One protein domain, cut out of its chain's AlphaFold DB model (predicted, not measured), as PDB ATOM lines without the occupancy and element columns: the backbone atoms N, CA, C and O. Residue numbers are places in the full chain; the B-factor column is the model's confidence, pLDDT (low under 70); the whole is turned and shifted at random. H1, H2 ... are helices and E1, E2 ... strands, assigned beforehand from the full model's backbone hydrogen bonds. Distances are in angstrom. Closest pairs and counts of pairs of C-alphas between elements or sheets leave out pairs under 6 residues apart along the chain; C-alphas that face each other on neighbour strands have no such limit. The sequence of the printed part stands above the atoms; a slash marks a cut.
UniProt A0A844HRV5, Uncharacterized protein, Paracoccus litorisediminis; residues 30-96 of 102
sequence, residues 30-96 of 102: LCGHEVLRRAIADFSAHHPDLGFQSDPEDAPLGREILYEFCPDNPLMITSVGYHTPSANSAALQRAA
ATOM      1  N   LEU A  30     159.073 203.390 149.348       72.50
ATOM      2  CA  LEU A  30     159.374 202.497 148.228       72.50
ATOM      3  C   LEU A  30     158.192 202.407 147.250       72.50
ATOM      4  O   LEU A  30     157.606 201.349 147.035       72.50
ATOM      5  N   CYS A  31     157.842 203.540 146.646       69.94
ATOM      6  CA  CYS A  31     156.752 203.625 145.676       69.94
ATOM      7  C   CYS A  31     157.304 203.559 144.243       69.94
ATOM      8  O   CYS A  31     158.149 204.364 143.842       69.94
ATOM      9  N   GLY A  32     156.784 202.624 143.448       73.44
ATOM     10  CA  GLY A  32     157.105 202.491 142.027       73.44
ATOM     11  C   GLY A  32     158.219 201.489 141.700       73.44
ATOM     12  O   GLY A  32     159.158 201.256 142.459       73.44
ATOM     13  N   HIS A  33     158.106 200.910 140.506       77.69
ATOM     14  CA  HIS A  33     158.909 199.781 140.026       77.69
ATOM     15  C   HIS A  33     160.427 200.037 140.045       77.69
ATOM     16  O   HIS A  33     161.195 199.209 140.520       77.69
ATOM     17  N   GLU A  34     160.872 201.201 139.562       81.75
ATOM     18  CA  GLU A  34     162.302 201.535 139.484       81.75
ATOM     19  C   GLU A  34     162.915 201.841 140.858       81.75
ATOM     20  O   GLU A  34     164.068 201.488 141.106       81.75
ATOM     21  N   VAL A  35     162.151 202.464 141.763       82.25
ATOM     22  CA  VAL A  35     162.589 202.720 143.145       82.25
ATOM     23  C   VAL A  35     162.788 201.392 143.869       82.25
ATOM     24  O   VAL A  35     163.841 201.170 144.464       82.25
ATOM     25  N   LEU A  36     161.821 200.481 143.734       80.94
ATOM     26  CA  LEU A  36     161.901 199.143 144.303       80.94
ATOM     27  C   LEU A  36     163.082 198.344 143.732       80.94
ATOM     28  O   LEU A  36     163.855 197.768 144.493       80.94
ATOM     29  N   ARG A  37     163.269 198.353 142.407       84.69
ATOM     30  CA  ARG A  37     164.387 197.662 141.749       84.69
ATOM     31  C   ARG A  37     165.743 198.143 142.269       84.69
ATOM     32  O   ARG A  37     166.614 197.323 142.546       84.69
ATOM     33  N   ARG A  38     165.927 199.461 142.408       87.12
ATOM     34  CA  ARG A  38     167.166 200.045 142.951       87.12
ATOM     35  C   ARG A  38     167.381 199.658 144.406       87.12
ATOM     36  O   ARG A  38     168.468 199.206 144.738       87.12
ATOM     37  N   ALA A  39     166.347 199.762 145.237       84.38
ATOM     38  CA  ALA A  39     166.438 199.387 146.643       84.38
ATOM     39  C   ALA A  39     166.816 197.907 146.820       84.38
ATOM     40  O   ALA A  39     167.676 197.586 147.636       84.38
ATOM     41  N   ILE A  40     166.238 197.014 146.010       83.94
ATOM     42  CA  ILE A  40     166.585 195.587 145.997       83.94
ATOM     43  C   ILE A  40     168.031 195.373 145.550       83.94
ATOM     44  O   ILE A  40     168.736 194.582 146.173       83.94
ATOM     45  N   ALA A  41     168.480 196.048 144.489       85.94
ATOM     46  CA  ALA A  41     169.849 195.916 143.993       85.94
ATOM     47  C   ALA A  41     170.876 196.395 145.031       85.94
ATOM     48  O   ALA A  41     171.828 195.673 145.333       85.94
ATOM     49  N   ASP A  42     170.643 197.568 145.625       87.06
ATOM     50  CA  ASP A  42     171.500 198.142 146.662       87.06
ATOM     51  C   ASP A  42     171.533 197.242 147.901       87.06
ATOM     52  O   ASP A  42     172.606 196.953 148.431       87.06
ATOM     53  N   PHE A  43     170.378 196.738 148.342       83.94
ATOM     54  CA  PHE A  43     170.304 195.820 149.474       83.94
ATOM     55  C   PHE A  43     171.017 194.495 149.189       83.94
ATOM     56  O   PHE A  43     171.860 194.066 149.975       83.94
ATOM     57  N   SER A  44     170.749 193.878 148.036       83.50
ATOM     58  CA  SER A  44     171.334 192.587 147.648       83.50
ATOM     59  C   SER A  44     172.858 192.652 147.509       83.50
ATOM     60  O   SER A  44     173.533 191.655 147.753       83.50
ATOM     61  N   ALA A  45     173.416 193.813 147.144       85.50
ATOM     62  CA  ALA A  45     174.862 194.022 147.081       85.50
ATOM     63  C   ALA A  45     175.533 193.999 148.468       85.50
ATOM     64  O   ALA A  45     176.680 193.573 148.588       85.50
ATOM     65  N   HIS A  46     174.824 194.436 149.512       83.44
ATOM     66  CA  HIS A  46     175.330 194.464 150.889       83.44
ATOM     67  C   HIS A  46     174.904 193.231 151.704       83.44
ATOM     68  O   HIS A  46     175.532 192.913 152.714       83.44
ATOM     69  N   HIS A  47     173.868 192.519 151.251       80.00
ATOM     70  CA  HIS A  47     173.246 191.396 151.951       80.00
ATOM     71  C   HIS A  47     172.856 190.256 150.987       80.00
ATOM     72  O   HIS A  47     171.672 189.955 150.838       80.00
ATOM     73  N   PRO A  48     173.823 189.571 150.348       74.88
ATOM     74  CA  PRO A  48     173.545 188.575 149.301       74.88
ATOM     75  C   PRO A  48     172.751 187.345 149.780       74.88
ATOM     76  O   PRO A  48     172.225 186.591 148.964       74.88
ATOM     77  N   ASP A  49     172.660 187.135 151.096       69.12
ATOM     78  CA  ASP A  49     171.969 186.006 151.724       69.12
ATOM     79  C   ASP A  49     170.609 186.362 152.349       69.12
ATOM     80  O   ASP A  49     169.952 185.471 152.896       69.12
ATOM     81  N   LEU A  50     170.192 187.635 152.326       64.94
ATOM     82  CA  LEU A  50     169.004 188.102 153.048       64.94
ATOM     83  C   LEU A  50     167.858 188.481 152.102       64.94
ATOM     84  O   LEU A  50     168.062 189.045 151.033       64.94
ATOM     85  N   GLY A  51     166.631 188.191 152.543       63.31
ATOM     86  CA  GLY A  51     165.411 188.707 151.921       63.31
ATOM     87  C   GLY A  51     165.198 190.189 152.242       63.31
ATOM     88  O   GLY A  51     165.775 190.714 153.187       63.31
ATOM     89  N   PHE A  52     164.367 190.861 151.448       63.34
ATOM     90  CA  PHE A  52     164.114 192.299 151.524       63.34
ATOM     91  C   PHE A  52     162.628 192.539 151.782       63.34
ATOM     92  O   PHE A  52     161.796 192.182 150.958       63.34
ATOM     93  N   GLN A  53     162.261 193.168 152.891       63.03
ATOM     94  CA  GLN A  53     160.858 193.456 153.201       63.03
ATOM     95  C   GLN A  53     160.425 194.795 152.597       63.03
ATOM     96  O   GLN A  53     161.097 195.804 152.776       63.03
ATOM     97  N   SER A  54     159.300 194.826 151.876       59.66
ATOM     98  CA  SER A  54     158.775 196.054 151.269       59.66
ATOM     99  C   SER A  54     157.322 195.905 150.843       59.66
ATOM    100  O   SER A  54     156.896 194.834 150.420       59.66
ATOM    101  N   ASP A  55     156.598 197.021 150.857       58.75
ATOM    102  CA  ASP A  55     155.223 197.130 150.378       58.75
ATOM    103  C   ASP A  55     155.134 198.196 149.282       58.75
ATOM    104  O   ASP A  55     155.023 199.383 149.586       58.75
ATOM    105  N   PRO A  56     155.264 197.826 147.997       59.81
ATOM    106  CA  PRO A  56     154.944 198.766 146.939       59.81
ATOM    107  C   PRO A  56     153.422 198.928 146.885       59.81
ATOM    108  O   PRO A  56     152.714 197.990 146.526       59.81
ATOM    109  N   GLU A  57     152.933 200.129 147.194       56.72
ATOM    110  CA  GLU A  57     151.498 200.457 147.287       56.72
ATOM    111  C   GLU A  57     150.657 200.096 146.036       56.72
ATOM    112  O   GLU A  57     149.438 200.013 146.143       56.72
ATOM    113  N   ASP A  58     151.268 199.820 144.871       53.16
ATOM    114  CA  ASP A  58     150.564 199.789 143.577       53.16
ATOM    115  C   ASP A  58     150.844 198.587 142.649       53.16
ATOM    116  O   ASP A  58     150.458 198.618 141.477       53.16
ATOM    117  N   ALA A  59     151.490 197.501 143.095       52.28
ATOM    118  CA  ALA A  59     151.662 196.340 142.210       52.28
ATOM    119  C   ALA A  59     151.696 194.991 142.941       52.28
ATOM    120  O   ALA A  59     152.445 194.839 143.907       52.28
ATOM    121  N   PRO A  60     150.980 193.959 142.445       58.56
ATOM    122  CA  PRO A  60     151.231 192.597 142.887       58.56
ATOM    123  C   PRO A  60     152.664 192.216 142.502       58.56
ATOM    124  O   PRO A  60     152.967 191.984 141.331       58.56
ATOM    125  N   LEU A  61     153.554 192.139 143.491       66.06
ATOM    126  CA  LEU A  61     154.897 191.596 143.320       66.06
ATOM    127  C   LEU A  61     154.807 190.084 143.136       66.06
ATOM    128  O   LEU A  61     154.933 189.310 144.082       66.06
ATOM    129  N   GLY A  62     154.539 189.650 141.909       66.00
ATOM    130  CA  GLY A  62     154.647 188.246 141.536       66.00
ATOM    131  C   GLY A  62     156.105 187.782 141.542       66.00
ATOM    132  O   GLY A  62     157.026 188.575 141.343       66.00
ATOM    133  N   ARG A  63     156.319 186.470 141.707       67.75
ATOM    134  CA  ARG A  63     157.643 185.821 141.618       67.75
ATOM    135  C   ARG A  63     158.444 186.254 140.386       67.75
ATOM    136  O   ARG A  63     159.650 186.440 140.485       67.75
ATOM    137  N   GLU A  64     157.770 186.413 139.250       73.94
ATOM    138  CA  GLU A  64     158.390 186.762 137.966       73.94
ATOM    139  C   GLU A  64     159.069 188.148 138.009       73.94
ATOM    140  O   GLU A  64     160.177 188.304 137.508       73.94
ATOM    141  N   ILE A  65     158.465 189.125 138.700       77.94
ATOM    142  CA  ILE A  65     159.031 190.476 138.878       77.94
ATOM    143  C   ILE A  65     160.271 190.421 139.780       77.94
ATOM    144  O   ILE A  65     161.295 191.037 139.496       77.94
ATOM    145  N   LEU A  66     160.210 189.641 140.864       78.31
ATOM    146  CA  LEU A  66     161.349 189.475 141.772       78.31
ATOM    147  C   LEU A  66     162.523 188.759 141.102       78.31
ATOM    148  O   LEU A  66     163.677 189.079 141.384       78.31
ATOM    149  N   TYR A  67     162.233 187.810 140.212       78.94
ATOM    150  CA  TYR A  67     163.248 187.152 139.399       78.94
ATOM    151  C   TYR A  67     163.920 188.128 138.424       78.94
ATOM    152  O   TYR A  67     165.137 188.090 138.285       78.94
ATOM    153  N   GLU A  68     163.163 189.032 137.793       84.19
ATOM    154  CA  GLU A  68     163.735 190.068 136.922       84.19
ATOM    155  C   GLU A  68     164.673 191.018 137.687       84.19
ATOM    156  O   GLU A  68     165.718 191.416 137.176       84.19
ATOM    157  N   PHE A  69     164.326 191.369 138.926       83.56
ATOM    158  CA  PHE A  69     165.107 192.315 139.727       83.56
ATOM    159  C   PHE A  69     166.371 191.725 140.332       83.56
ATOM    160  O   PHE A  69     167.380 192.422 140.440       83.56
ATOM    161  N   CYS A  70     166.306 190.470 140.763       83.38
ATOM    162  CA  CYS A  70     167.402 189.805 141.443       83.38
ATOM    163  C   CYS A  70     167.328 188.299 141.151       83.38
ATOM    164  O   CYS A  70     166.712 187.562 141.919       83.38
ATOM    165  N   PRO A  71     167.882 187.818 140.026       84.44
ATOM    166  CA  PRO A  71     167.760 186.410 139.647       84.44
ATOM    167  C   PRO A  71     168.679 185.493 140.463       84.44
ATOM    168  O   PRO A  71     168.301 184.360 140.764       84.44
ATOM    169  N   ASP A  72     169.866 185.984 140.826       82.94
ATOM    170  CA  ASP A  72     170.960 185.151 141.338       82.94
ATOM    171  C   ASP A  72     170.956 185.009 142.866       82.94
ATOM    172  O   ASP A  72     171.314 183.953 143.393       82.94
ATOM    173  N   ASN A  73     170.517 186.045 143.587       85.00
ATOM    174  CA  ASN A  73     170.510 186.034 145.048       85.00
ATOM    175  C   ASN A  73     169.114 185.685 145.580       85.00
ATOM    176  O   ASN A  73     168.116 186.170 145.045       85.00
ATOM    177  N   PRO A  74     169.000 184.873 146.644       85.69
ATOM    178  CA  PRO A  74     167.725 184.620 147.303       85.69
ATOM    179  C   PRO A  74     167.044 185.915 147.758       85.69
ATOM    180  O   PRO A  74     167.577 186.642 148.587       85.69
ATOM    181  N   LEU A  75     165.839 186.168 147.245       83.56
ATOM    182  CA  LEU A  75     165.035 187.339 147.578       83.56
ATOM    183  C   LEU A  75     163.621 186.915 147.975       83.56
ATOM    184  O   LEU A  75     162.959 186.161 147.257       83.56
ATOM    185  N   MET A  76     163.141 187.452 149.094       82.06
ATOM    186  CA  MET A  76     161.749 187.366 149.533       82.06
ATOM    187  C   MET A  76     161.278 188.754 149.952       82.06
ATOM    188  O   MET A  76     161.993 189.403 150.705       82.06
ATOM    189  N   ILE A  77     160.091 189.155 149.495       79.38
ATOM    190  CA  ILE A  77     159.401 190.395 149.855       79.38
ATOM    191  C   ILE A  77     158.054 190.062 150.483       79.38
ATOM    192  O   ILE A  77     157.342 189.191 149.991       79.38
ATOM    193  N   THR A  78     157.693 190.743 151.568       74.12
ATOM    194  CA  THR A  78     156.415 190.554 152.268       74.12
ATOM    195  C   THR A  78     155.585 191.829 152.226       74.12
ATOM    196  O   THR A  78     156.118 192.891 152.539       74.12
ATOM    197  N   SER A  79     154.287 191.722 151.929       69.75
ATOM    198  CA  SER A  79     153.351 192.853 152.034       69.75
ATOM    199  C   SER A  79     153.260 193.408 153.465       69.75
ATOM    200  O   SER A  79     153.577 192.698 154.433       69.75
ATOM    201  N   VAL A  80     152.731 194.630 153.627       64.75
ATOM    202  CA  VAL A  80     152.378 195.169 154.956       64.75
ATOM    203  C   VAL A  80     151.509 194.160 155.720       64.75
ATOM    204  O   VAL A  80     150.592 193.540 155.174       64.75
ATOM    205  N   GLY A  81     151.848 193.946 156.994       66.19
ATOM    206  CA  GLY A  81     151.195 192.964 157.867       66.19
ATOM    207  C   GLY A  81     151.788 191.550 157.817       66.19
ATOM    208  O   GLY A  81     151.349 190.699 158.584       66.19
ATOM    209  N   TYR A  82     152.810 191.291 156.991       70.31
ATOM    210  CA  TYR A  82     153.515 189.997 156.912       70.31
ATOM    211  C   TYR A  82     152.633 188.816 156.470       70.31
ATOM    212  O   TYR A  82     152.935 187.658 156.755       70.31
ATOM    213  N   HIS A  83     151.526 189.091 155.781       74.56
ATOM    214  CA  HIS A  83     150.541 188.060 155.442       74.56
ATOM    215  C   HIS A  83     150.827 187.349 154.118       74.56
ATOM    216  O   HIS A  83     150.439 186.193 153.959       74.56
ATOM    217  N   THR A  84     151.530 188.009 153.194       76.62
ATOM    218  CA  THR A  84     151.745 187.481 151.845       76.62
ATOM    219  C   THR A  84     153.206 187.651 151.434       76.62
ATOM    220  O   THR A  84     153.592 188.733 150.984       76.62
ATOM    221  N   PRO A  85     154.042 186.611 151.608       79.25
ATOM    222  CA  PRO A  85     155.392 186.602 151.072       79.25
ATOM    223  C   PRO A  85     155.394 186.227 149.585       79.25
ATOM    224  O   PRO A  85     154.782 185.241 149.173       79.25
ATOM    225  N   SER A  86     156.168 186.968 148.802       82.25
ATOM    226  CA  SER A  86     156.576 186.629 147.442       82.25
ATOM    227  C   SER A  86     158.079 186.380 147.424       82.25
ATOM    228  O   SER A  86     158.841 187.158 147.987       82.25
ATOM    229  N   ALA A  87     158.523 185.307 146.774       85.69
ATOM    230  CA  ALA A  87     159.935 184.930 146.711       85.69
ATOM    231  C   ALA A  87     160.359 184.608 145.277       85.69
ATOM    232  O   ALA A  87     159.558 184.079 144.502       85.69
ATOM    233  N   ASN A  88     161.609 184.918 144.927       87.56
ATOM    234  CA  ASN A  88     162.190 184.571 143.630       87.56
ATOM    235  C   ASN A  88     162.595 183.082 143.557       87.56
ATOM    236  O   ASN A  88     162.578 182.349 144.550       87.56
ATOM    237  N   SER A  89     162.984 182.624 142.366       88.31
ATOM    238  CA  SER A  89     163.379 181.227 142.132       88.31
ATOM    239  C   SER A  89     164.578 180.788 142.984       88.31
ATOM    240  O   SER A  89     164.551 179.685 143.529       88.31
ATOM    241  N   ALA A  90     165.589 181.648 143.166       86.69
ATOM    242  CA  ALA A  90     166.756 181.350 143.999       86.69
ATOM    243  C   ALA A  90     166.367 181.084 145.469       86.69
ATOM    244  O   ALA A  90     166.832 180.114 146.075       86.69
ATOM    245  N   ALA A  91     165.452 181.882 146.030       86.50
ATOM    246  CA  ALA A  91     164.931 181.685 147.380       86.50
ATOM    247  C   ALA A  91     164.106 180.399 147.506       86.50
ATOM    248  O   ALA A  91     164.318 179.622 148.438       86.50
ATOM    249  N   LEU A  92     163.211 180.124 146.550       88.06
ATOM    250  CA  LEU A  92     162.409 178.896 146.554       88.06
ATOM    251  C   LEU A  92     163.273 177.637 146.427       88.06
ATOM    252  O   LEU A  92     162.979 176.623 147.063       88.06
ATOM    253  N   GLN A  93     164.346 177.694 145.639       89.12
ATOM    254  CA  GLN A  93     165.297 176.594 145.508       89.12
ATOM    255  C   GLN A  93     166.073 176.367 146.809       89.12
ATOM    256  O   GLN A  93     166.146 175.232 147.279       89.12
ATOM    257  N   ARG A  94     166.586 177.433 147.440       86.25
ATOM    258  CA  ARG A  94     167.303 177.350 148.726       86.25
ATOM    259  C   ARG A  94     166.411 176.844 149.862       86.25
ATOM    260  O   ARG A  94     166.884 176.117 150.728       86.25
ATOM    261  N   ALA A  95     165.124 177.183 149.832       86.69
ATOM    262  CA  ALA A  95     164.132 176.706 150.792       86.69
ATOM    263  C   ALA A  95     163.620 175.280 150.505       86.69
ATOM    264  O   ALA A  95     162.817 174.765 151.280       86.69
ATOM    265  N   ALA A  96     164.042 174.648 149.400       88.88
ATOM    266  CA  ALA A  96     163.496 173.380 148.907       88.88
ATOM    267  C   ALA A  96     161.967 173.411 148.671       88.88
ATOM    268  O   ALA A  96     161.283 172.399 148.796       88.88
TER     269      ALA A  96
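AT A GLANCE: This is residues 30 to 96 of the 102 residues of an uncharacterized protein of Paracoccus litorisediminis (UniProt A0A844HRV5). A short two-strand hairpin, E1 and E2, sits near the middle, with H1 and H3 at opposite sides of the body, H2 beside E2, and a long loop passing between H1 and the hairpin. The 67 printed residues run H1 H2 E1 E2 H3, the strands antiparallel; the class is mostly helix, with under half of the residues in named elements. The whole is compact, radius of gyration of the C-alphas 10.8 A, spanning 29 by 24 by 19 A.

HOW THE PARTS SIT: E1, residues 76 to 78, and E2, residues 85 to 87, form the hairpin; N 77 and O 86 are 2.8 A apart, within hydrogen-bond range. H2, residues 63 to 69, comes closest to E2 at the C-alphas of Arg 63 and Ala 87, 5.7 A. H3, residues 89 to 94, is close to H2 but not clearly touching; their closest C-alphas, Tyr 67 and Ser 89, are 6.5 A apart. H1, residues 33 to 46, only just touches H2, with 3 pairs of C-alphas within 8 A, the closest Arg 37 and Phe 69, 5.8 A; H1 is apart from E1, E2 and H3. Every O i to N i+4 pair is within hydrogen-bond range in H2 and H3, and 9 of 10 in H1.

IN THESE COORDINATES: H1 is 20.4 A long from C-alpha 33 at (158.909, 199.781, 140.026), and H2 10.1 A. H3 ends at C-alpha 94, (167.303, 177.350, 148.726).

THE WHOLE: The printed part has no cut. The link from H1 to H2 is long, and pLDDT is under 70 at residues 31, 49 to 63 and 79 to 81.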